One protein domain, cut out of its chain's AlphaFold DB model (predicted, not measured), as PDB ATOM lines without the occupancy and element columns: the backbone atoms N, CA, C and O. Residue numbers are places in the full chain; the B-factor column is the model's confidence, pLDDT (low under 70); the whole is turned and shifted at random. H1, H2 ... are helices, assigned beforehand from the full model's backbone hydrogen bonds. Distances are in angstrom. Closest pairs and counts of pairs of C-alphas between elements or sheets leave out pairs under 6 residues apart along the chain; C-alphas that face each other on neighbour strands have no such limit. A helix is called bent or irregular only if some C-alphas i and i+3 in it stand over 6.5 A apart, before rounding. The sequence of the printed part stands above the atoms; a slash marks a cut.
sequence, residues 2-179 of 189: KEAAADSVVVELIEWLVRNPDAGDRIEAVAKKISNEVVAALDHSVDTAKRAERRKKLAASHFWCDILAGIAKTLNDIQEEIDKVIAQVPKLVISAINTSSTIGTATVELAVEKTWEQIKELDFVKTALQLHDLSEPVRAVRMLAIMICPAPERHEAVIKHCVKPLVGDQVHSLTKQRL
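AT A GLANCE: This is residues 2 to 179 of the 189 residues of an uncharacterized protein of Umezawaea tangerina (UniProt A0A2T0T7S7). One long helix, H4, makes the spine of this model; beside its first part lies H7, the core of a cluster in which H1, H2 and H8 pack at steep angles. Past the other end of H4 the chain folds back through H5 and H6 to H7, with an open gap between H6 and H4, while H2 and H3 make a V that leads into the start of H4. The 178 printed residues hold eight named helices, H1 to H8 in chain order, and no named strand: all helix, with mostly crossed packing. The whole is loose, with a radius of gyration of the C-alphas of 22.5 A, and elongated, spanning 79 by 49 by 28 A.

HOW THE PARTS SIT: H4, residues 63 to 96, has a kink of 43 degrees near residue 90. With residues 64 to 79 alone it touches H7, residues 135 to 148, at a shallow tilt of 16 degrees, opposite ways; the closest C-alphas, of Cys 65 and Ala 145, are 4.6 A apart. H7 is the hub, touching four helices. H8, residues 156 to 179, touches H4 about perpendicular at 73 degrees, closest at the C-alphas of Ala 69 and Val 158, 5.5 A. H8 also touches H7, closest at the C-alphas of Arg 142 and Cys 162, 4.5 A. H2, residues 21 to 44, touches H7 with residues 23 to 31 alone, at a steep tilt of 64 degrees; the closest C-alphas are those of Ile 27 and Ala 140, 5.3 A. H1, residues 2 to 19, only just touches H7, with 3 pairs of C-alphas within 8 A, the closest those of Val 10 and Met 147, 7.4 A. H3, residues 48 to 59, touches no helix but is near H2. At the far end, H5, residues 105 to 120, touches residues 89 to 94 of H4 at a steep tilt of 46 degrees, opposite ways, closest at the C-alphas of Pro 90 and Glu 113, 5.8 A. H6, residues 123 to 131, is near H5 but apart from H4 and H7. Every O i to N i+4 pair is within hydrogen-bond range in H5, H6 and H7; the counts are 13 of 14 in H1, 18 of 20 in H2, 6 of 8 in H3, 28 of 30 in H4 and 15 of 20 in H8.

IN THESE COORDINATES: H4 is 48.0 A long, from C-alpha 63 at (-39.992, 14.400, 31.922) to C-alpha 96 at (-34.784, -27.329, 8.734). H2 measures 34.6 A, H8 30.2 A and H1 26.2 A. H8 ends at C-alpha 179, (-17.363, -9.108, 51.766), and has a kink of 44 degrees near residue 164. H3, H4 and H8 are irregular, H8 only just: C-alphas 49 and 52 are 7.3 A apart, 87 and 90 7.3 A, and 161 and 164 6.52 A.

THE WHOLE: The two C-alphas farthest apart, of Ala 49 and Thr 102, are 79.9 A apart. The printed part has no cut and no long link. Residues 122 to 127, of which 123 to 127 belong to H6, stand free. The mean pLDDT of the printed part is 81.4; 33 residues are under 70, at 2 to 12, 14 to 17, 20, 98 to 102 and 168 to 179.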
ATOM      1  N   LYS A   2     -37.220   3.439  52.925       36.69
ATOM      2  CA  LYS A   2     -37.064   3.569  51.455       36.69
ATOM      3  C   LYS A   2     -36.153   4.723  50.989       36.69
ATOM      4  O   LYS A   2     -35.427   4.527  50.029       36.69
ATOM      5  N   GLU A   3     -36.148   5.867  51.683       37.84
ATOM      6  CA  GLU A   3     -35.274   7.021  51.356       37.84
ATOM      7  C   GLU A   3     -33.780   6.690  51.481       37.84
ATOM      8  O   GLU A   3     -33.025   6.897  50.541       37.84
ATOM      9  N   ALA A   4     -33.370   6.053  52.583       44.84
ATOM     10  CA  ALA A   4     -31.966   5.704  52.822       44.84
ATOM     11  C   ALA A   4     -31.370   4.751  51.767       44.84
ATOM     12  O   ALA A   4     -30.171   4.786  51.517       44.84
ATOM     13  N   ALA A   5     -32.190   3.900  51.145       47.34
ATOM     14  CA  ALA A   5     -31.719   2.931  50.159       47.34
ATOM     15  C   ALA A   5     -31.389   3.576  48.805       47.34
ATOM     16  O   ALA A   5     -30.486   3.117  48.123       47.34
ATOM     17  N   ALA A   6     -32.099   4.631  48.409       48.38
ATOM     18  CA  ALA A   6     -31.883   5.276  47.118       48.38
ATOM     19  C   ALA A   6     -30.792   6.352  47.167       48.38
ATOM     20  O   ALA A   6     -30.007   6.436  46.225       48.38
ATOM     21  N   ASP A   7     -30.672   7.085  48.280       56.53
ATOM     22  CA  ASP A   7     -29.493   7.925  48.537       56.53
ATOM     23  C   ASP A   7     -28.218   7.068  48.550       56.53
ATOM     24  O   ASP A   7     -27.217   7.446  47.945       56.53
ATOM     25  N   SER A   8     -28.278   5.864  49.138       63.97
ATOM     26  CA  SER A   8     -27.187   4.878  49.055       63.97
ATOM     27  C   SER A   8     -26.876   4.497  47.609       63.97
ATOM     28  O   SER A   8     -25.715   4.481  47.231       63.97
ATOM     29  N   VAL A   9     -27.890   4.263  46.767       63.34
ATOM     30  CA  VAL A   9     -27.679   3.904  45.352       63.34
ATOM     31  C   VAL A   9     -27.044   5.041  44.554       63.34
ATOM     32  O   VAL A   9     -26.169   4.783  43.733       63.34
ATOM     33  N   VAL A  10     -27.458   6.293  44.768       66.81
ATOM     34  CA  VAL A  10     -26.848   7.442  44.080       66.81
ATOM     35  C   VAL A  10     -25.388   7.604  44.508       66.81
ATOM     36  O   VAL A  10     -24.523   7.800  43.657       66.81
ATOM     37  N   VAL A  11     -25.096   7.464  45.803       68.88
ATOM     38  CA  VAL A  11     -23.724   7.517  46.331       68.88
ATOM     39  C   VAL A  11     -22.872   6.365  45.788       68.88
ATOM     40  O   VAL A  11     -21.788   6.610  45.265       68.88
ATOM     41  N   GLU A  12     -23.374   5.130  45.819       67.25
ATOM     42  CA  GLU A  12     -22.694   3.950  45.269       67.25
ATOM     43  C   GLU A  12     -22.433   4.093  43.765       67.25
ATOM     44  O   GLU A  12     -21.362   3.722  43.276       67.25
ATOM     45  N   LEU A  13     -23.379   4.682  43.029       70.25
ATOM     46  CA  LEU A  13     -23.227   4.956  41.608       70.25
ATOM     47  C   LEU A  13     -22.128   5.992  41.349       70.25
ATOM     48  O   LEU A  13     -21.297   5.793  40.462       70.25
ATOM     49  N   ILE A  14     -22.092   7.078  42.124       68.69
ATOM     50  CA  ILE A  14     -21.040   8.099  42.028       68.69
ATOM     51  C   ILE A  14     -19.672   7.479  42.343       68.69
ATOM     52  O   ILE A  14     -18.723   7.665  41.584       68.69
ATOM     53  N   GLU A  15     -19.563   6.684  43.408       68.00
ATOM     54  CA  GLU A  15     -18.328   5.973  43.761       68.00
ATOM     55  C   GLU A  15     -17.885   4.973  42.685       68.00
ATOM     56  O   GLU A  15     -16.688   4.727  42.500       68.00
ATOM     57  N   TRP A  16     -18.831   4.351  41.983       69.81
ATOM     58  CA  TRP A  16     -18.528   3.479  40.855       69.81
ATOM     59  C   TRP A  16     -18.036   4.276  39.646       69.81
ATOM     60  O   TRP A  16     -17.034   3.890  39.049       69.81
ATOM     61  N   LEU A  17     -18.668   5.406  39.318       68.06
ATOM     62  CA  LEU A  17     -18.242   6.276  38.214       68.06
ATOM     63  C   LEU A  17     -16.832   6.825  38.429       68.06
ATOM     64  O   LEU A  17     -16.028   6.819  37.503       68.06
ATOM     65  N   VAL A  18     -16.490   7.204  39.664       72.00
ATOM     66  CA  VAL A  18     -15.122   7.615  40.027       72.00
ATOM     67  C   VAL A  18     -14.102   6.503  39.745       72.00
ATOM     68  O   VAL A  18     -12.975   6.783  39.344       72.00
ATOM     69  N   ARG A  19     -14.492   5.236  39.921       70.31
ATOM     70  CA  ARG A  19     -13.644   4.064  39.646       70.31
ATOM     71  C   ARG A  19     -13.673   3.602  38.185       70.31
ATOM     72  O   ARG A  19     -12.849   2.772  37.816       70.31
ATOM     73  N   ASN A  20     -14.593   4.116  37.369       68.81
ATOM     74  CA  ASN A  20     -14.817   3.702  35.981       68.81
ATOM     75  C   ASN A  20     -14.960   4.943  35.077       68.81
ATOM     76  O   ASN A  20     -16.053   5.210  34.570       68.81
ATOM     77  N   PRO A  21     -13.878   5.716  34.869       70.81
ATOM     78  CA  PRO A  21     -13.936   7.008  34.181       70.81
ATOM     79  C   PRO A  21     -14.461   6.902  32.742       70.81
ATOM     80  O   PRO A  21     -15.270   7.732  32.333       70.81
ATOM     81  N   ASP A  22     -14.132   5.825  32.023       73.56
ATOM     82  CA  ASP A  22     -14.640   5.574  30.667       73.56
ATOM     83  C   ASP A  22     -16.176   5.481  30.614       73.56
ATOM     84  O   ASP A  22     -16.797   5.780  29.592       73.56
ATOM     85  N   ALA A  23     -16.821   5.053  31.705       71.19
ATOM     86  CA  ALA A  23     -18.277   5.045  31.801       71.19
ATOM     87  C   ALA A  23     -18.839   6.463  31.997       71.19
ATOM     88  O   ALA A  23     -19.898   6.777  31.452       71.19
ATOM     89  N   GLY A  24     -18.111   7.326  32.711       72.88
ATOM     90  CA  GLY A  24     -18.410   8.753  32.822       72.88
ATOM     91  C   GLY A  24     -18.412   9.444  31.457       72.88
ATOM     92  O   GLY A  24     -19.398  10.095  31.110       72.88
ATOM     93  N   ASP A  25     -17.382   9.205  30.642       77.12
ATOM     94  CA  ASP A  25     -17.272   9.765  29.287       77.12
ATOM     95  C   ASP A  25     -18.447   9.344  28.390       77.12
ATOM     96  O   ASP A  25     -19.018  10.152  27.651       77.12
ATOM     97  N   ARG A  26     -18.865   8.073  28.480       75.00
ATOM     98  CA  ARG A  26     -20.024   7.552  27.738       75.00
ATOM     99  C   ARG A  26     -21.327   8.223  28.170       75.00
ATOM    100  O   ARG A  26     -22.134   8.594  27.314       75.00
ATOM    101  N   ILE A  27     -21.538   8.409  29.472       77.88
ATOM    102  CA  ILE A  27     -22.728   9.098  29.988       77.88
ATOM    103  C   ILE A  27     -22.738  10.562  29.550       77.88
ATOM    104  O   ILE A  27     -23.775  11.058  29.106       77.88
ATOM    105  N   GLU A  28     -21.594  11.242  29.616       79.81
ATOM    106  CA  GLU A  28     -21.466  12.621  29.153       79.81
ATOM    107  C   GLU A  28     -21.751  12.733  27.648       79.81
ATOM    108  O   GLU A  28     -22.462  13.647  27.221       79.81
ATOM    109  N   ALA A  29     -21.268  11.789  26.835       79.25
ATOM    110  CA  ALA A  29     -21.544  11.753  25.402       79.25
ATOM    111  C   ALA A  29     -23.048  11.622  25.102       79.25
ATOM    112  O   ALA A  29     -23.576  12.350  24.253       79.25
ATOM    113  N   VAL A  30     -23.753  10.739  25.819       73.88
ATOM    114  CA  VAL A  30     -25.215  10.595  25.716       73.88
ATOM    115  C   VAL A  30     -25.910  11.885  26.155       73.88
ATOM    116  O   VAL A  30     -26.760  12.406  25.429       73.88
ATOM    117  N   ALA A  31     -25.514  12.447  27.300       78.50
ATOM    118  CA  ALA A  31     -26.095  13.671  27.839       78.50
ATOM    119  C   ALA A  31     -25.942  14.856  26.874       78.50
ATOM    120  O   ALA A  31     -26.927  15.540  26.607       78.50
ATOM    121  N   LYS A  32     -24.751  15.057  26.289       80.62
ATOM    122  CA  LYS A  32     -24.470  16.131  25.317       80.62
ATOM    123  C   LYS A  32     -25.329  16.028  24.060       80.62
ATOM    124  O   LYS A  32     -25.821  17.044  23.567       80.62
ATOM    125  N   LYS A  33     -25.512  14.817  23.527       76.06
ATOM    126  CA  LYS A  33     -26.369  14.600  22.350       76.06
ATOM    127  C   LYS A  33     -27.825  14.940  22.660       76.06
ATOM    128  O   LYS A  33     -28.446  15.698  21.920       76.06
ATOM    129  N   ILE A  34     -28.339  14.459  23.792       70.12
ATOM    130  CA  ILE A  34     -29.718  14.730  24.216       70.12
ATOM    131  C   ILE A  34     -29.920  16.223  24.513       70.12
ATOM    132  O   ILE A  34     -30.891  16.818  24.045       70.12
ATOM    133  N   SER A  35     -29.003  16.857  25.248       71.50
ATOM    134  CA  SER A  35     -29.147  18.251  25.672       71.50
ATOM    135  C   SER A  35     -29.127  19.233  24.508       71.50
ATOM    136  O   SER A  35     -29.841  20.226  24.553       71.50
ATOM    137  N   ASN A  36     -28.326  18.986  23.471       71.62
ATOM    138  CA  ASN A  36     -28.150  19.963  22.399       71.62
ATOM    139  C   ASN A  36     -29.211  19.815  21.308       71.62
ATOM    140  O   ASN A  36     -29.798  20.808  20.885       71.62
ATOM    141  N   GLU A  37     -29.489  18.588  20.872       79.00
ATOM    142  CA  GLU A  37     -30.385  18.347  19.739       79.00
ATOM    143  C   GLU A  37     -31.856  18.356  20.174       79.00
ATOM    144  O   GLU A  37     -32.694  19.011  19.549       79.00
ATOM    145  N   VAL A  38     -32.178  17.696  21.292       81.25
ATOM    146  CA  VAL A  38     -33.574  17.548  21.731       81.25
ATOM    147  C   VAL A  38     -34.102  18.845  22.336       81.25
ATOM    148  O   VAL A  38     -35.227  19.242  22.036       81.25
ATOM    149  N   VAL A  39     -33.304  19.558  23.140       80.94
ATOM    150  CA  VAL A  39     -33.731  20.856  23.697       80.94
ATOM    151  C   VAL A  39     -33.940  21.876  22.581       80.94
ATOM    152  O   VAL A  39     -34.966  22.553  22.583       80.94
ATOM    153  N   ALA A  40     -33.045  21.933  21.589       82.62
ATOM    154  CA  ALA A  40     -33.219  22.812  20.435       82.62
ATOM    155  C   ALA A  40     -34.514  22.493  19.670       82.62
ATOM    156  O   ALA A  40     -35.305  23.395  19.391       82.62
ATOM    157  N   ALA A  41     -34.790  21.213  19.396       85.56
ATOM    158  CA  ALA A  41     -36.036  20.795  18.754       85.56
ATOM    159  C   ALA A  41     -37.280  21.197  19.573       85.56
ATOM    160  O   ALA A  41     -38.254  21.725  19.027       85.56
ATOM    161  N   LEU A  42     -37.243  21.022  20.898       85.12
ATOM    162  CA  LEU A  42     -38.329  21.437  21.790       85.12
ATOM    163  C   LEU A  42     -38.514  22.958  21.808       85.12
ATOM    164  O   LEU A  42     -39.650  23.434  21.836       85.12
ATOM    165  N   ASP A  43     -37.435  23.731  21.746       86.69
ATOM    166  CA  ASP A  43     -37.491  25.190  21.670       86.69
ATOM    167  C   ASP A  43     -38.076  25.698  20.353       86.69
ATOM    168  O   ASP A  43     -38.738  26.737  20.337       86.69
ATOM    169  N   HIS A  44     -37.862  24.976  19.252       88.69
ATOM    170  CA  HIS A  44     -38.473  25.296  17.962       88.69
ATOM    171  C   HIS A  44     -39.989  25.074  17.942       88.69
ATOM    172  O   HIS A  44     -40.676  25.686  17.132       88.69
ATOM    173  N   SER A  45     -40.526  24.265  18.857       88.19
ATOM    174  CA  SER A  45     -41.972  24.017  18.955       88.19
ATOM    175  C   SER A  45     -42.744  25.039  19.804       88.19
ATOM    176  O   SER A  45     -43.948  24.881  20.001       88.19
ATOM    177  N   VAL A  46     -42.081  26.079  20.331       88.81
ATOM    178  CA  VAL A  46     -42.720  27.160  21.105       88.81
ATOM    179  C   VAL A  46     -42.168  28.534  20.745       88.81
ATOM    180  O   VAL A  46     -41.030  28.676  20.296       88.81
ATOM    181  N   ASP A  47     -42.966  29.567  21.022       92.25
ATOM    182  CA  ASP A  47     -42.543  30.962  20.906       92.25
ATOM    183  C   ASP A  47     -41.252  31.218  21.693       92.25
ATOM    184  O   ASP A  47     -41.106  30.763  22.834       92.25
ATOM    185  N   THR A  48     -40.350  32.029  21.134       90.12
ATOM    186  CA  THR A  48     -39.069  32.385  21.764       90.12
ATOM    187  C   THR A  48     -39.245  32.904  23.195       90.12
ATOM    188  O   THR A  48     -38.488  32.519  24.084       90.12
ATOM    189  N   ALA A  49     -40.298  33.692  23.445       91.06
ATOM    190  CA  ALA A  49     -40.621  34.235  24.766       91.06
ATOM    191  C   ALA A  49     -40.979  33.161  25.818       91.06
ATOM    192  O   ALA A  49     -40.853  33.409  27.013       91.06
ATOM    193  N   LYS A  50     -41.407  31.962  25.396       91.19
ATOM    194  CA  LYS A  50     -41.827  30.858  26.281       91.19
ATOM    195  C   LYS A  50     -40.739  29.801  26.496       91.19
ATOM    196  O   LYS A  50     -40.909  28.934  27.354       91.19
ATOM    197  N   ARG A  51     -39.627  29.856  25.752       89.50
ATOM    198  CA  ARG A  51     -38.552  28.845  25.791       89.50
ATOM    199  C   ARG A  51     -37.943  28.682  27.180       89.50
ATOM    200  O   ARG A  51     -37.895  27.572  27.696       89.50
ATOM    201  N   ALA A  52     -37.534  29.783  27.812       87.50
ATOM    202  CA  ALA A  52     -36.895  29.746  29.130       87.50
ATOM    203  C   ALA A  52     -37.804  29.117  30.199       87.50
ATOM    204  O   ALA A  52     -37.380  28.221  30.930       87.50
ATOM    205  N   GLU A  53     -39.075  29.525  30.234       88.62
ATOM    206  CA  GLU A  53     -40.063  28.977  31.166       88.62
ATOM    207  C   GLU A  53     -40.327  27.490  30.902       88.62
ATOM    208  O   GLU A  53     -40.375  26.685  31.832       88.62
ATOM    209  N   ARG A  54     -40.436  27.085  29.630       86.75
ATOM    210  CA  ARG A  54     -40.610  25.674  29.275       86.75
ATOM    211  C   ARG A  54     -39.417  24.832  29.709       86.75
ATOM    212  O   ARG A  54     -39.619  23.791  30.328       86.75
ATOM    213  N   ARG A  55     -38.192  25.273  29.419       85.69
ATOM    214  CA  ARG A  55     -36.965  24.577  29.836       85.69
ATOM    215  C   ARG A  55     -36.929  24.401  31.354       85.69
ATOM    216  O   ARG A  55     -36.663  23.298  31.821       85.69
ATOM    217  N   LYS A  56     -37.282  25.444  32.117       85.94
ATOM    218  CA  LYS A  56     -37.373  25.378  33.584       85.94
ATOM    219  C   LYS A  56     -38.413  24.357  34.048       85.94
ATOM    220  O   LYS A  56     -38.111  23.552  34.923       85.94
ATOM    221  N   LYS A  57     -39.602  24.340  33.435       86.44
ATOM    222  CA  LYS A  57     -40.640  23.340  33.733       86.44
ATOM    223  C   LYS A  57     -40.176  21.916  33.446       86.44
ATOM    224  O   LYS A  57     -40.391  21.047  34.277       86.44
ATOM    225  N   LEU A  58     -39.528  21.683  32.303       85.25
ATOM    226  CA  LEU A  58     -39.017  20.359  31.939       85.25
ATOM    227  C   LEU A  58     -37.927  19.898  32.912       85.25
ATOM    228  O   LEU A  58     -37.982  18.762  33.373       85.25
ATOM    229  N   ALA A  59     -36.993  20.784  33.271       82.94
ATOM    230  CA  ALA A  59     -35.920  20.495  34.224       82.94
ATOM    231  C   ALA A  59     -36.432  20.232  35.652       82.94
ATOM    232  O   ALA A  59     -35.870  19.408  36.360       82.94
ATOM    233  N   ALA A  60     -37.506  20.907  36.069       82.38
ATOM    234  CA  ALA A  60     -38.133  20.703  37.375       82.38
ATOM    235  C   ALA A  60     -39.120  19.518  37.410       82.38
ATOM    236  O   ALA A  60     -39.744  19.271  38.440       82.38
ATOM    237  N   SER A  61     -39.306  18.817  36.289       87.81
ATOM    238  CA  SER A  61     -40.254  17.710  36.152       87.81
ATOM    239  C   SER A  61     -39.540  16.373  35.969       87.81
ATOM    240  O   SER A  61     -38.357  16.327  35.644       87.81
ATOM    241  N   HIS A  62     -40.294  15.278  36.067       91.38
ATOM    242  CA  HIS A  62     -39.797  13.934  35.766       91.38
ATOM    243  C   HIS A  62     -39.681  13.616  34.260       91.38
ATOM    244  O   HIS A  62     -39.312  12.502  33.897       91.38
ATOM    245  N   PHE A  63     -39.932  14.590  33.376       90.12
ATOM    246  CA  PHE A  63     -39.992  14.400  31.922       90.12
ATOM    247  C   PHE A  63     -38.773  13.674  31.334       90.12
ATOM    248  O   PHE A  63     -38.925  12.710  30.585       90.12
ATOM    249  N   TRP A  64     -37.556  14.112  31.670       90.06
ATOM    250  CA  TRP A  64     -36.345  13.528  31.087       90.06
ATOM    251  C   TRP A  64     -36.049  12.137  31.637       90.06
ATOM    252  O   TRP A  64     -35.743  11.228  30.867       90.06
ATOM    253  N   CYS A  65     -36.172  11.948  32.951       92.44
ATOM    254  CA  CYS A  65     -35.964  10.640  33.558       92.44
ATOM    255  C   CYS A  65     -37.047   9.623  33.154       92.44
ATOM    256  O   CYS A  65     -36.724   8.445  33.049       92.44
ATOM    257  N   ASP A  66     -38.275  10.051  32.831       93.69
ATOM    258  CA  ASP A  66     -39.305   9.181  32.239       93.69
ATOM    259  C   ASP A  66     -38.894   8.681  30.851       93.69
ATOM    260  O   ASP A  66     -38.928   7.479  30.585       93.69
ATOM    261  N   ILE A  67     -38.455   9.590  29.973       92.44
ATOM    262  CA  ILE A  67     -38.004   9.231  28.622       92.44
ATOM    263  C   ILE A  67     -36.812   8.278  28.694       92.44
ATOM    264  O   ILE A  67     -36.812   7.242  28.033       92.44
ATOM    265  N   LEU A  68     -35.806   8.597  29.512       93.31
ATOM    266  CA  LEU A  68     -34.612   7.765  29.636       93.31
ATOM    267  C   LEU A  68     -34.919   6.397  30.254       93.31
ATOM    268  O   LEU A  68     -34.397   5.396  29.771       93.31
ATOM    269  N   ALA A  69     -35.788   6.325  31.268       95.00
ATOM    270  CA  ALA A  69     -36.221   5.049  31.834       95.00
ATOM    271  C   ALA A  69     -36.975   4.197  30.799       95.00
ATOM    272  O   ALA A  69     -36.751   2.988  30.716       95.00
ATOM    273  N   GLY A  70     -37.818   4.826  29.973       95.75
ATOM    274  CA  GLY A  70     -38.485   4.175  28.847       95.75
ATOM    275  C   GLY A  70     -37.494   3.628  27.819       95.75
ATOM    276  O   GLY A  70     -37.567   2.453  27.469       95.75
ATOM    277  N   ILE A  71     -36.516   4.437  27.399       94.00
ATOM    278  CA  ILE A  71     -35.461   4.019  26.462       94.00
ATOM    279  C   ILE A  71     -34.641   2.862  27.046       94.00
ATOM    280  O   ILE A  71     -34.446   1.858  26.367       94.00
ATOM    281  N   ALA A  72     -34.198   2.966  28.303       93.81
ATOM    282  CA  ALA A  72     -33.445   1.908  28.973       93.81
ATOM    283  C   ALA A  72     -34.229   0.593  29.023       93.81
ATOM    284  O   ALA A  72     -33.664  -0.470  28.767       93.81
ATOM    285  N   LYS A  73     -35.532   0.659  29.324       95.94
ATOM    286  CA  LYS A  73     -36.411  -0.510  29.287       95.94
ATOM    287  C   LYS A  73     -36.471  -1.099  27.878       95.94
ATOM    288  O   LYS A  73     -36.228  -2.285  27.722       95.94
ATOM    289  N   THR A  74     -36.783  -0.290  26.869       94.88
ATOM    290  CA  THR A  74     -36.956  -0.772  25.493       94.88
ATOM    291  C   THR A  74     -35.678  -1.381  24.930       94.88
ATOM    292  O   THR A  74     -35.734  -2.439  24.318       94.88
ATOM    293  N   LEU A  75     -34.522  -0.758  25.162       92.12
ATOM    294  CA  LEU A  75     -33.236  -1.310  24.736       92.12
ATOM    295  C   LEU A  75     -32.921  -2.637  25.445       92.12
ATOM    296  O   LEU A  75     -32.423  -3.559  24.810       92.12
ATOM    297  N   ASN A  76     -33.262  -2.762  26.731       93.19
ATOM    298  CA  ASN A  76     -33.134  -4.027  27.454       93.19
ATOM    299  C   ASN A  76     -34.073  -5.107  26.898       93.19
ATOM    300  O   ASN A  76     -33.641  -6.234  26.696       93.19
ATOM    301  N   ASP A  77     -35.337  -4.773  26.622       93.38
ATOM    302  CA  ASP A  77     -36.280  -5.717  26.011       93.38
ATOM    303  C   ASP A  77     -35.756  -6.190  24.636       93.38
ATOM    304  O   ASP A  77     -35.821  -7.373  24.320       93.38
ATOM    305  N   ILE A  78     -35.192  -5.281  23.826       91.12
ATOM    306  CA  ILE A  78     -34.582  -5.616  22.526       91.12
ATOM    307  C   ILE A  78     -33.410  -6.586  22.700       91.12
ATOM    308  O   ILE A  78     -33.327  -7.558  21.954       91.12
ATOM    309  N   GLN A  79     -32.527  -6.346  23.676       90.69
ATOM    310  CA  GLN A  79     -31.418  -7.252  23.984       90.69
ATOM    311  C   GLN A  79     -31.929  -8.663  24.304       90.69
ATOM    312  O   GLN A  79     -31.471  -9.632  23.707       90.69
ATOM    313  N   GLU A  80     -32.931  -8.775  25.181       91.62
ATOM    314  CA  GLU A  80     -33.512 -10.068  25.554       91.62
ATOM    315  C   GLU A  80     -34.122 -10.803  24.349       91.62
ATOM    316  O   GLU A  80     -34.031 -12.028  24.258       91.62
ATOM    317  N   GLU A  81     -34.742 -10.084  23.409       92.62
ATOM    318  CA  GLU A  81     -35.265 -10.687  22.178       92.62
ATOM    319  C   GLU A  81     -34.150 -11.146  21.229       92.62
ATOM    320  O   GLU A  81     -34.245 -12.235  20.657       92.62
ATOM    321  N   ILE A  82     -33.069 -10.376  21.091       90.06
ATOM    322  CA  ILE A  82     -31.895 -10.778  20.303       90.06
ATOM    323  C   ILE A  82     -31.265 -12.049  20.891       90.06
ATOM    324  O   ILE A  82     -31.033 -13.014  20.156       90.06
ATOM    325  N   ASP A  83     -31.079 -12.097  22.211       90.31
ATOM    326  CA  ASP A  83     -30.524 -13.257  22.915       90.31
ATOM    327  C   ASP A  83     -31.380 -14.510  22.691       90.31
ATOM    328  O   ASP A  83     -30.861 -15.595  22.398       90.31
ATOM    329  N   LYS A  84     -32.712 -14.368  22.755       92.19
ATOM    330  CA  LYS A  84     -33.658 -15.457  22.465       92.19
ATOM    331  C   LYS A  84     -33.521 -15.965  21.035       92.19
ATOM    332  O   LYS A  84     -33.571 -17.178  20.828       92.19
ATOM    333  N   VAL A  85     -33.367 -15.075  20.055       90.06
ATOM    334  CA  VAL A  85     -33.188 -15.462  18.648       90.06
ATOM    335  C   VAL A  85     -31.880 -16.232  18.466       90.06
ATOM    336  O   VAL A  85     -31.884 -17.317  17.886       90.06
ATOM    337  N   ILE A  86     -30.773 -15.730  19.020       89.44
ATOM    338  CA  ILE A  86     -29.452 -16.376  18.947       89.44
ATOM    339  C   ILE A  86     -29.480 -17.765  19.602       89.44
ATOM    340  O   ILE A  86     -28.928 -18.727  19.060       89.44
ATOM    341  N   ALA A  87     -30.158 -17.901  20.744       90.19
ATOM    342  CA  ALA A  87     -30.306 -19.172  21.448       90.19
ATOM    343  C   ALA A  87     -31.171 -20.196  20.686       90.19
ATOM    344  O   ALA A  87     -31.046 -21.401  20.909       90.19
ATOM    345  N   GLN A  88     -32.042 -19.745  19.779       92.38
ATOM    346  CA  GLN A  88     -32.908 -20.619  18.983       92.38
ATOM    347  C   GLN A  88     -32.244 -21.171  17.720       92.38
ATOM    348  O   GLN A  88     -32.765 -22.134  17.155       92.38
ATOM    349  N   VAL A  89     -31.099 -20.627  17.292       90.75
ATOM    350  CA  VAL A  89     -30.441 -21.028  16.038       90.75
ATOM    351  C   VAL A  89     -30.249 -22.549  15.916       90.75
ATOM    352  O   VAL A  89     -30.670 -23.089  14.891       90.75
ATOM    353  N   PRO A  90     -29.737 -23.288  16.927       91.75
ATOM    354  CA  PRO A  90     -29.610 -24.744  16.826       91.75
ATOM    355  C   PRO A  90     -30.943 -25.446  16.554       91.75
ATOM    356  O   PRO A  90     -31.037 -26.293  15.671       91.75
ATOM    357  N   LYS A  91     -32.006 -25.046  17.263       89.94
ATOM    358  CA  LYS A  91     -33.343 -25.641  17.121       89.94
ATOM    359  C   LYS A  91     -33.924 -25.395  15.732       89.94
ATOM    360  O   LYS A  91     -34.495 -26.306  15.137       89.94
ATOM    361  N   LEU A  92     -33.749 -24.183  15.208       90.06
ATOM    362  CA  LEU A  92     -34.195 -23.825  13.862       90.06
ATOM    363  C   LEU A  92     -33.449 -24.640  12.801       90.06
ATOM    364  O   LEU A  92     -34.081 -25.181  11.896       90.06
ATOM    365  N   VAL A  93     -32.133 -24.809  12.948       88.81
ATOM    366  CA  VAL A  93     -31.332 -25.638  12.039       88.81
ATOM    367  C   VAL A  93     -31.772 -27.104  12.091       88.81
ATOM    368  O   VAL A  93     -32.017 -27.684  11.038       88.81
ATOM    369  N   ILE A  94     -31.959 -27.684  13.282       88.31
ATOM    370  CA  ILE A  94     -32.473 -29.059  13.444       88.31
ATOM    371  C   ILE A  94     -33.823 -29.220  12.735       88.31
ATOM    372  O   ILE A  94     -34.014 -30.190  12.008       88.31
ATOM    373  N   SER A  95     -34.735 -28.254  12.886       86.12
ATOM    374  CA  SER A  95     -36.055 -28.298  12.239       86.12
ATOM    375  C   SER A  95     -36.012 -28.163  10.711       86.12
ATOM    376  O   SER A  95     -36.916 -28.639  10.029       86.12
ATOM    377  N   ALA A  96     -34.972 -27.522  10.170       85.88
ATOM    378  CA  ALA A  96     -34.784 -27.329   8.734       85.88
ATOM    379  C   ALA A  96     -34.071 -28.514   8.059       85.88
ATOM    380  O   ALA A  96     -34.196 -28.707   6.847       85.88
ATOM    381  N   ILE A  97     -33.314 -29.307   8.821       83.94
ATOM    382  CA  ILE A  97     -32.660 -30.508   8.309       83.94
ATOM    383  C   ILE A  97     -33.724 -31.593   8.115       83.94
ATOM    384  O   ILE A  97     -34.273 -32.133   9.071       83.94
ATOM    385  N   ASN A  98     -33.975 -31.971   6.859       68.56
ATOM    386  CA  ASN A  98     -34.706 -33.197   6.547       68.56
ATOM    387  C   ASN A  98     -33.851 -34.396   6.972       68.56
ATOM    388  O   ASN A  98     -32.980 -34.847   6.228       68.56
ATOM    389  N   THR A  99     -34.081 -34.912   8.178       62.31
ATOM    390  CA  THR A  99     -33.437 -36.140   8.643       62.31
ATOM    391  C   THR A  99     -33.906 -37.309   7.787       62.31
ATOM    392  O   THR A  99     -35.033 -37.785   7.934       62.31
ATOM    393  N   SER A 100     -33.048 -37.783   6.877       58.41
ATOM    394  CA  SER A 100     -33.234 -39.110   6.298       58.41
ATOM    395  C   SER A 100     -33.082 -40.151   7.411       58.41
ATOM    396  O   SER A 100     -32.326 -39.959   8.364       58.41
ATOM    397  N   SER A 101     -33.790 -41.271   7.288       58.56
ATOM    398  CA  SER A 101     -33.855 -42.355   8.281       58.56
ATOM    399  C   SER A 101     -32.511 -43.027   8.615       58.56
ATOM    400  O   SER A 101     -32.477 -43.962   9.410       58.56
ATOM    401  N   THR A 102     -31.405 -42.593   8.005       69.38
ATOM    402  CA  THR A 102     -30.080 -43.209   8.140       69.38
ATOM    403  C   THR A 102     -29.245 -42.609   9.274       69.38
ATOM    404  O   THR A 102     -28.352 -43.283   9.780       69.38
ATOM    405  N   ILE A 103     -29.519 -41.369   9.692       76.06
ATOM    406  CA  ILE A 103     -28.794 -40.696  10.780       76.06
ATOM    407  C   ILE A 103     -29.771 -40.457  11.932       76.06
ATOM    408  O   ILE A 103     -30.820 -39.846  11.749       76.06
ATOM    409  N   GLY A 104     -29.436 -40.954  13.124       81.94
ATOM    410  CA  GLY A 104     -30.272 -40.784  14.312       81.94
ATOM    411  C   GLY A 104     -30.382 -39.318  14.745       81.94
ATOM    412  O   GLY A 104     -29.405 -38.572  14.687       81.94
ATOM    413  N   THR A 105     -31.560 -38.923  15.231       83.56
ATOM    414  CA  THR A 105     -31.879 -37.544  15.644       83.56
ATOM    415  C   THR A 105     -30.882 -36.980  16.660       83.56
ATOM    416  O   THR A 105     -30.386 -35.878  16.462       83.56
ATOM    417  N   ALA A 106     -30.492 -37.763  17.670       86.69
ATOM    418  CA  ALA A 106     -29.522 -37.336  18.685       86.69
ATOM    419  C   ALA A 106     -28.144 -36.976  18.093       86.69
ATOM    420  O   ALA A 106     -27.478 -36.052  18.558       86.69
ATOM    421  N   THR A 107     -27.715 -37.681  17.040       89.31
ATOM    422  CA  THR A 107     -26.460 -37.374  16.342       89.31
ATOM    423  C   THR A 107     -26.555 -36.038  15.610       89.31
ATOM    424  O   THR A 107     -25.595 -35.272  15.614       89.31
ATOM    425  N   VAL A 108     -27.708 -35.740  14.999       88.69
ATOM    426  CA  VAL A 108     -27.951 -34.460  14.318       88.69
ATOM    427  C   VAL A 108     -28.011 -33.311  15.318       88.69
ATOM    428  O   VAL A 108     -27.369 -32.292  15.088       88.69
ATOM    429  N   GLU A 109     -28.716 -33.485  16.437       89.88
ATOM    430  CA  GLU A 109     -28.795 -32.486  17.509       89.88
ATOM    431  C   GLU A 109     -27.400 -32.102  18.010       89.88
ATOM    432  O   GLU A 109     -27.020 -30.933  17.943       89.88
ATOM    433  N   LEU A 110     -26.589 -33.099  18.387       91.50
ATOM    434  CA  LEU A 110     -25.220 -32.872  18.845       91.50
ATOM    435  C   LEU A 110     -24.353 -32.203  17.770       91.50
ATOM    436  O   LEU A 110     -23.581 -31.290  18.070       91.50
ATOM    437  N   ALA A 111     -24.465 -32.643  16.514       92.19
ATOM    438  CA  ALA A 111     -23.694 -32.069  15.416       92.19
ATOM    439  C   ALA A 111     -24.047 -30.591  15.194       92.19
ATOM    440  O   ALA A 111     -23.146 -29.770  15.012       92.19
ATOM    441  N   VAL A 112     -25.333 -30.235  15.244       93.62
ATOM    442  CA  VAL A 112     -25.799 -28.853  15.087       93.62
ATOM    443  C   VAL A 112     -25.343 -27.984  16.255       93.62
ATOM    444  O   VAL A 112     -24.820 -26.896  16.020       93.62
ATOM    445  N   GLU A 113     -25.483 -28.457  17.494       92.81
ATOM    446  CA  GLU A 113     -25.030 -27.726  18.682       92.81
ATOM    447  C   GLU A 113     -23.530 -27.431  18.619       92.81
ATOM    448  O   GLU A 113     -23.120 -26.274  18.740       92.81
ATOM    449  N   LYS A 114     -22.705 -28.448  18.338       94.94
ATOM    450  CA  LYS A 114     -21.250 -28.277  18.224       94.94
ATOM    451  C   LYS A 114     -20.845 -27.408  17.049       94.94
ATOM    452  O   LYS A 114     -19.954 -26.575  17.194       94.94
ATOM    453  N   THR A 115     -21.518 -27.537  15.913       94.31
ATOM    454  CA  THR A 115     -21.259 -26.663  14.764       94.31
ATOM    455  C   THR A 115     -21.595 -25.210  15.102       94.31
ATOM    456  O   THR A 115     -20.803 -24.317  14.809       94.31
ATOM    457  N   TRP A 116     -22.722 -24.958  15.773       94.56
ATOM    458  CA  TRP A 116     -23.109 -23.613  16.196       94.56
ATOM    459  C   TRP A 116     -22.139 -23.011  17.217       94.56
ATOM    460  O   TRP A 116     -21.785 -21.841  17.095       94.56
ATOM    461  N   GLU A 117     -21.671 -23.795  18.194       92.25
ATOM    462  CA  GLU A 117     -20.622 -23.368  19.131       92.25
ATOM    463  C   GLU A 117     -19.374 -22.876  18.388       92.25
ATOM    464  O   GLU A 117     -18.899 -21.783  18.676       92.25
ATOM    465  N   GLN A 118     -18.891 -23.621  17.389       93.12
ATOM    466  CA  GLN A 118     -17.709 -23.221  16.616       93.12
ATOM    467  C   GLN A 118     -17.965 -22.000  15.723       93.12
ATOM    468  O   GLN A 118     -17.111 -21.123  15.622       93.12
ATOM    469  N   ILE A 119     -19.144 -21.907  15.094       91.62
ATOM    470  CA  ILE A 119     -19.507 -20.758  14.247       91.62
ATOM    471  C   ILE A 119     -19.528 -19.460  15.062       91.62
ATOM    472  O   ILE A 119     -19.055 -18.437  14.572       91.62
ATOM    473  N   LYS A 120     -20.041 -19.488  16.298       88.88
ATOM    474  CA  LYS A 120     -20.076 -18.305  17.175       88.88
ATOM    475  C   LYS A 120     -18.686 -17.786  17.549       88.88
ATOM    476  O   LYS A 120     -18.546 -16.591  17.788       88.88
ATOM    477  N   GLU A 121     -17.681 -18.659  17.579       90.75
ATOM    478  CA  GLU A 121     -16.298 -18.282  17.886       90.75
ATOM    479  C   GLU A 121     -15.544 -17.686  16.688       90.75
ATOM    480  O   GLU A 121     -14.454 -17.148  16.866       90.75
ATOM    481  N   LEU A 122     -16.104 -17.730  15.472       91.88
ATOM    482  CA  LEU A 122     -15.505 -17.064  14.314       91.88
ATOM    483  C   LEU A 122     -15.480 -15.546  14.530       91.88
ATOM    484  O   LEU A 122     -16.521 -14.955  14.806       91.88
ATOM    485  N   ASP A 123     -14.333 -14.893  14.320       91.62
ATOM    486  CA  ASP A 123     -14.126 -13.471  14.656       91.62
ATOM    487  C   ASP A 123     -15.196 -12.526  14.093       91.62
ATOM    488  O   ASP A 123     -15.662 -11.619  14.784       91.62
ATOM    489  N   PHE A 124     -15.625 -12.733  12.845       88.06
ATOM    490  CA  PHE A 124     -16.651 -11.896  12.216       88.06
ATOM    491  C   PHE A 124     -18.049 -12.140  12.803       88.06
ATOM    492  O   PHE A 124     -18.830 -11.197  12.927       88.06
ATOM    493  N   VAL A 125     -18.362 -13.380  13.203       87.81
ATOM    494  CA  VAL A 125     -19.617 -13.720  13.889       87.81
ATOM    495  C   VAL A 125     -19.576 -13.162  15.297       87.81
ATOM    496  O   VAL A 125     -20.484 -12.446  15.688       87.81
ATOM    497  N   LYS A 126     -18.492 -13.407  16.030       85.50
ATOM    498  CA  LYS A 126     -18.269 -12.878  17.369       85.50
ATOM    499  C   LYS A 126     -18.331 -11.360  17.401       85.50
ATOM    500  O   LYS A 126     -18.923 -10.829  18.322       85.50
ATOM    501  N   THR A 127     -17.795 -10.667  16.399       85.31
ATOM    502  CA  THR A 127     -17.885  -9.203  16.289       85.31
ATOM    503  C   THR A 127     -19.316  -8.750  16.003       85.31
ATOM    504  O   THR A 127     -19.797  -7.817  16.633       85.31
ATOM    505  N   ALA A 128     -20.034  -9.412  15.088       83.12
ATOM    506  CA  ALA A 128     -21.447  -9.119  14.845       83.12
ATOM    507  C   ALA A 128     -22.309  -9.395  16.089       83.12
ATOM    508  O   ALA A 128     -23.257  -8.662  16.364       83.12
ATOM    509  N   LEU A 129     -21.951 -10.425  16.861       82.06
ATOM    510  CA  LEU A 129     -22.551 -10.711  18.153       82.06
ATOM    511  C   LEU A 129     -22.144  -9.638  19.199       82.06
ATOM    512  O   LEU A 129     -22.965  -9.111  19.928       82.06
ATOM    513  N   GLN A 130     -20.887  -9.211  19.169       79.31
ATOM    514  CA  GLN A 130     -20.307  -8.040  19.837       79.31
ATOM    515  C   GLN A 130     -21.203  -6.801  19.738       79.31
ATOM    516  O   GLN A 130     -21.614  -6.181  20.714       79.31
ATOM    517  N   LEU A 131     -21.510  -6.449  18.493       77.19
ATOM    518  CA  LEU A 131     -22.207  -5.220  18.130       77.19
ATOM    519  C   LEU A 131     -23.679  -5.194  18.541       77.19
ATOM    520  O   LEU A 131     -24.259  -4.109  18.572       77.19
ATOM    521  N   HIS A 132     -24.292  -6.346  18.836       80.94
ATOM    522  CA  HIS A 132     -25.650  -6.359  19.371       80.94
ATOM    523  C   HIS A 132     -25.691  -6.188  20.886       80.94
ATOM    524  O   HIS A 132     -26.792  -6.040  21.400       80.94
ATOM    525  N   ASP A 133     -24.554  -6.222  21.593       84.62
ATOM    526  CA  ASP A 133     -24.524  -6.042  23.043       84.62
ATOM    527  C   ASP A 133     -24.878  -4.594  23.413       84.62
ATOM    528  O   ASP A 133     -24.078  -3.659  23.321       84.62
ATOM    529  N   LEU A 134     -26.125  -4.412  23.837       85.81
ATOM    530  CA  LEU A 134     -26.674  -3.142  24.285       85.81
ATOM    531  C   LEU A 134     -26.443  -2.899  25.782       85.81
ATOM    532  O   LEU A 134     -26.879  -1.861  26.284       85.81
ATOM    533  N   SER A 135     -25.770  -3.799  26.508       84.75
ATOM    534  CA  SER A 135     -25.635  -3.721  27.969       84.75
ATOM    535  C   SER A 135     -24.981  -2.418  28.435       84.75
ATOM    536  O   SER A 135     -25.514  -1.746  29.320       84.75
ATOM    537  N   GLU A 136     -23.880  -2.002  27.807       82.69
ATOM    538  CA  GLU A 136     -23.170  -0.766  28.153       82.69
ATOM    539  C   GLU A 136     -23.968   0.509  27.812       82.69
ATOM    540  O   GLU A 136     -24.132   1.359  28.696       82.69
ATOM    541  N   PRO A 137     -24.536   0.669  26.598       83.75
ATOM    542  CA  PRO A 137     -25.455   1.768  26.305       83.75
ATOM    543  C   PRO A 137     -26.652   1.829  27.261       83.75
ATOM    544  O   PRO A 137     -26.973   2.898  27.783       83.75
ATOM    545  N   VAL A 138     -27.294   0.688  27.538       89.50
ATOM    546  CA  VAL A 138     -28.422   0.596  28.475       89.50
ATOM    547  C   VAL A 138     -27.987   1.042  29.866       89.50
ATOM    548  O   VAL A 138     -28.666   1.864  30.486       89.50
ATOM    549  N   ARG A 139     -26.840   0.557  30.350       87.00
ATOM    550  CA  ARG A 139     -26.255   0.947  31.637       87.00
ATOM    551  C   ARG A 139     -26.059   2.461  31.708       87.00
ATOM    552  O   ARG A 139     -26.536   3.079  32.657       87.00
ATOM    553  N   ALA A 140     -25.448   3.072  30.692       84.81
ATOM    554  CA  ALA A 140     -25.223   4.517  30.646       84.81
ATOM    555  C   ALA A 140     -26.538   5.319  30.678       84.81
ATOM    556  O   ALA A 140     -26.660   6.287  31.432       84.81
ATOM    557  N   VAL A 141     -27.557   4.889  29.925       89.81
ATOM    558  CA  VAL A 141     -28.886   5.527  29.926       89.81
ATOM    559  C   VAL A 141     -29.553   5.418  31.301       89.81
ATOM    560  O   VAL A 141     -30.104   6.406  31.788       89.81
ATOM    561  N   ARG A 142     -29.471   4.254  31.965       91.44
ATOM    562  CA  ARG A 142     -30.003   4.055  33.326       91.44
ATOM    563  C   ARG A 142     -29.335   4.993  34.331       91.44
ATOM    564  O   ARG A 142     -30.029   5.618  35.129       91.44
ATOM    565  N   MET A 143     -28.010   5.110  34.274       87.50
ATOM    566  CA  MET A 143     -27.240   5.992  35.158       87.50
ATOM    567  C   MET A 143     -27.607   7.459  34.941       87.50
ATOM    568  O   MET A 143     -27.882   8.171  35.905       87.50
ATOM    569  N   LEU A 144     -27.696   7.898  33.681       87.50
ATOM    570  CA  LEU A 144     -28.130   9.252  33.352       87.50
ATOM    571  C   LEU A 144     -29.544   9.530  33.878       87.50
ATOM    572  O   LEU A 144     -29.764  10.570  34.491       87.50
ATOM    573  N   ALA A 145     -30.479   8.590  33.697       90.88
ATOM    574  CA  ALA A 145     -31.851   8.715  34.187       90.88
ATOM    575  C   ALA A 145     -31.916   8.914  35.706       90.88
ATOM    576  O   ALA A 145     -32.707   9.730  36.168       90.88
ATOM    577  N   ILE A 146     -31.088   8.188  36.464       89.69
ATOM    578  CA  ILE A 146     -31.005   8.311  37.925       89.69
ATOM    579  C   ILE A 146     -30.441   9.680  38.311       89.69
ATOM    580  O   ILE A 146     -31.046  10.366  39.127       89.69
ATOM    581  N   MET A 147     -29.328  10.100  37.700       85.94
ATOM    582  CA  MET A 147     -28.638  11.346  38.061       85.94
ATOM    583  C   MET A 147     -29.449  12.612  37.768       85.94
ATOM    584  O   MET A 147     -29.314  13.598  38.485       85.94
ATOM    585  N   ILE A 148     -30.277  12.608  36.718       86.12
ATOM    586  CA  ILE A 148     -31.106  13.772  36.369       86.12
ATOM    587  C   ILE A 148     -32.503  13.728  36.995       86.12
ATOM    588  O   ILE A 148     -33.272  14.675  36.825       86.12
ATOM    589  N   CYS A 149     -32.874  12.626  37.653       88.75
ATOM    590  CA  CYS A 149     -34.180  12.507  38.284       88.75
ATOM    591  C   CYS A 149     -34.230  13.396  39.536       88.75
ATOM    592  O   CYS A 149     -33.369  13.256  40.402       88.75
ATOM    593  N   PRO A 150     -35.248  14.262  39.694       87.75
ATOM    594  CA  PRO A 150     -35.384  15.075  40.904       87.75
ATOM    595  C   PRO A 150     -35.641  14.266  42.186       87.75
ATOM    596  O   PRO A 150     -35.367  14.760  43.275       87.75
ATOM    597  N   ALA A 151     -36.220  13.067  42.059       87.88
ATOM    598  CA  ALA A 151     -36.592  12.186  43.173       87.88
ATOM    599  C   ALA A 151     -36.581  10.705  42.722       87.88
ATOM    600  O   ALA A 151     -37.650  10.094  42.563       87.88
ATOM    601  N   PRO A 152     -35.399  10.122  42.426       83.75
ATOM    602  CA  PRO A 152     -35.268   8.768  41.872       83.75
ATOM    603  C   PRO A 152     -35.877   7.680  42.770       83.75
ATOM    604  O   PRO A 152     -36.279   6.627  42.285       83.75
ATOM    605  N   GLU A 153     -35.999   7.941  44.066       78.88
ATOM    606  CA  GLU A 153     -36.547   7.057  45.096       78.88
ATOM    607  C   GLU A 153     -38.076   7.024  45.153       78.88
ATOM    608  O   GLU A 153     -38.665   6.112  45.742       78.88
ATOM    609  N   ARG A 154     -38.729   8.008  44.526       85.88
ATOM    610  CA  ARG A 154     -40.193   8.127  44.435       85.88
ATOM    611  C   ARG A 154     -40.704   7.945  43.009       85.88
ATOM    612  O   ARG A 154     -41.913   7.909  42.794       85.88
ATOM    613  N   HIS A 155     -39.803   7.793  42.041       89.44
ATOM    614  CA  HIS A 155     -40.148   7.700  40.630       89.44
ATOM    615  C   HIS A 155     -40.196   6.241  40.157       89.44
ATOM    616  O   HIS A 155     -39.173   5.624  39.874       89.44
ATOM    617  N   GLU A 156     -41.405   5.686  40.033       93.50
ATOM    618  CA  GLU A 156     -41.628   4.263  39.723       93.50
ATOM    619  C   GLU A 156     -40.871   3.765  38.481       93.50
ATOM    620  O   GLU A 156     -40.229   2.713  38.542       93.50
ATOM    621  N   ALA A 157     -40.906   4.515  37.374       94.12
ATOM    622  CA  ALA A 157     -40.231   4.130  36.135       94.12
ATOM    623  C   ALA A 157     -38.710   4.024  36.328       94.12
ATOM    624  O   ALA A 157     -38.112   3.015  35.950       94.12
ATOM    625  N   VAL A 158     -38.096   5.013  36.986       92.69
ATOM    626  CA  VAL A 158     -36.659   5.021  37.307       92.69
ATOM    627  C   VAL A 158     -36.306   3.877  38.252       92.69
ATOM    628  O   VAL A 158     -35.341   3.154  38.006       92.69
ATOM    629  N   ILE A 159     -37.111   3.636  39.287       90.19
ATOM    630  CA  ILE A 159     -36.881   2.526  40.219       90.19
ATOM    631  C   ILE A 159     -36.892   1.191  39.472       90.19
ATOM    632  O   ILE A 159     -35.997   0.361  39.640       90.19
ATOM    633  N   LYS A 160     -37.928   0.964  38.664       92.00
ATOM    634  CA  LYS A 160     -38.169  -0.321  38.011       92.00
ATOM    635  C   LYS A 160     -37.172  -0.604  36.892       92.00
ATOM    636  O   LYS A 160     -36.739  -1.745  36.768       92.00
ATOM    637  N   HIS A 161     -36.832   0.403  36.092       94.38
ATOM    638  CA  HIS A 161     -36.100   0.214  34.838       94.38
ATOM    639  C   HIS A 161     -34.645   0.685  34.882       94.38
ATOM    640  O   HIS A 161     -33.863   0.287  34.017       94.38
ATOM    641  N   CYS A 162     -34.263   1.465  35.896       90.94
ATOM    642  CA  CYS A 162     -32.903   1.975  36.050       90.94
ATOM    643  C   CYS A 162     -32.248   1.473  37.334       90.94
ATOM    644  O   CYS A 162     -31.232   0.791  37.262       90.94
ATOM    645  N   VAL A 163     -32.852   1.743  38.495       87.50
ATOM    646  CA  VAL A 163     -32.257   1.408  39.799       87.50
ATOM    647  C   VAL A 163     -32.180  -0.097  40.004       87.50
ATOM    648  O   VAL A 163     -31.095  -0.621  40.215       87.50
ATOM    649  N   LYS A 164     -33.310  -0.815  39.929       85.75
ATOM    650  CA  LYS A 164     -33.336  -2.262  40.201       85.75
ATOM    651  C   LYS A 164     -32.381  -3.063  39.307       85.75
ATOM    652  O   LYS A 164     -31.654  -3.879  39.868       85.75
ATOM    653  N   PRO A 165     -32.333  -2.839  37.977       86.94
ATOM    654  CA  PRO A 165     -31.379  -3.543  37.124       86.94
ATOM    655  C   PRO A 165     -29.924  -3.242  37.494       86.94
ATOM    656  O   PRO A 165     -29.137  -4.164  37.650       86.94
ATOM    657  N   LEU A 166     -29.579  -1.971  37.744       81.12
ATOM    658  CA  LEU A 166     -28.212  -1.614  38.139       81.12
ATOM    659  C   LEU A 166     -27.832  -2.182  39.506       81.12
ATOM    660  O   LEU A 166     -26.715  -2.646  39.676       81.12
ATOM    661  N   VAL A 167     -28.748  -2.180  40.474       71.44
ATOM    662  CA  VAL A 167     -28.526  -2.747  41.810       71.44
ATOM    663  C   VAL A 167     -28.320  -4.260  41.733       71.44
ATOM    664  O   VAL A 167     -27.405  -4.770  42.371       71.44
ATOM    665  N   GLY A 168     -29.104  -4.979  40.924       61.56
ATOM    666  CA  GLY A 168     -28.889  -6.409  40.678       61.56
ATOM    667  C   GLY A 168     -27.499  -6.710  40.102       61.56
ATOM    668  O   GLY A 168     -26.835  -7.635  40.568       61.56
ATOM    669  N   ASP A 169     -27.028  -5.875  39.175       59.66
ATOM    670  CA  ASP A 169     -25.735  -6.044  38.500       59.66
ATOM    671  C   ASP A 169     -24.531  -5.551  39.343       59.66
ATOM    672  O   ASP A 169     -23.428  -6.101  39.271       59.66
ATOM    673  N   GLN A 170     -24.710  -4.504  40.160       54.06
ATOM    674  CA  GLN A 170     -23.632  -3.790  40.867       54.06
ATOM    675  C   GLN A 170     -23.545  -4.108  42.360       54.06
ATOM    676  O   GLN A 170     -22.439  -4.254  42.881       54.06
ATOM    677  N   VAL A 171     -24.672  -4.262  43.063       50.09
ATOM    678  CA  VAL A 171     -24.641  -4.602  44.495       50.09
ATOM    679  C   VAL A 171     -24.080  -6.000  44.672       50.09
ATOM    680  O   VAL A 171     -23.329  -6.214  45.616       50.09
ATOM    681  N   HIS A 172     -24.303  -6.925  43.735       52.00
ATOM    682  CA  HIS A 172     -23.658  -8.230  43.813       52.00
ATOM    683  C   HIS A 172     -22.130  -8.131  43.702       52.00
ATOM    684  O   HIS A 172     -21.439  -8.815  44.443       52.00
ATOM    685  N   SER A 173     -21.572  -7.277  42.837       51.59
ATOM    686  CA  SER A 173     -20.115  -7.182  42.647       51.59
ATOM    687  C   SER A 173     -19.421  -6.359  43.734       51.59
ATOM    688  O   SER A 173     -18.425  -6.813  44.291       51.59
ATOM    689  N   LEU A 174     -19.969  -5.202  44.113       51.91
ATOM    690  CA  LEU A 174     -19.406  -4.357  45.172       51.91
ATOM    691  C   LEU A 174     -19.623  -4.940  46.569       51.91
ATOM    692  O   LEU A 174     -18.714  -4.882  47.394       51.91
ATOM    693  N   THR A 175     -20.789  -5.534  46.845       54.91
ATOM    694  CA  THR A 175     -21.019  -6.229  48.123       54.91
ATOM    695  C   THR A 175     -20.154  -7.472  48.202       54.91
ATOM    696  O   THR A 175     -19.542  -7.688  49.241       54.91
ATOM    697  N   LYS A 176     -20.011  -8.242  47.115       56.09
ATOM    698  CA  LYS A 176     -19.078  -9.374  47.069       56.09
ATOM    699  C   LYS A 176     -17.643  -8.922  47.308       56.09
ATOM    700  O   LYS A 176     -17.017  -9.450  48.209       56.09
ATOM    701  N   GLN A 177     -17.161  -7.888  46.624       57.59
ATOM    702  CA  GLN A 177     -15.802  -7.378  46.818       57.59
ATOM    703  C   GLN A 177     -15.570  -6.857  48.248       57.59
ATOM    704  O   GLN A 177     -14.520  -7.097  48.843       57.59
ATOM    705  N   ARG A 178     -16.552  -6.159  48.837       60.59
ATOM    706  CA  ARG A 178     -16.483  -5.697  50.234       60.59
ATOM    707  C   ARG A 178     -16.516  -6.860  51.218       60.59
ATOM    708  O   ARG A 178     -15.780  -6.815  52.195       60.59
ATOM    709  N   LEU A 179     -17.328  -7.885  50.966       60.28
ATOM    710  CA  LEU A 179     -17.363  -9.108  51.766       60.28
ATOM    711  C   LEU A 179     -16.056  -9.894  51.627       60.28
ATOM    712  O   LEU A 179     -15.509 -10.298  52.637       60.28
TER     713      LEU A 179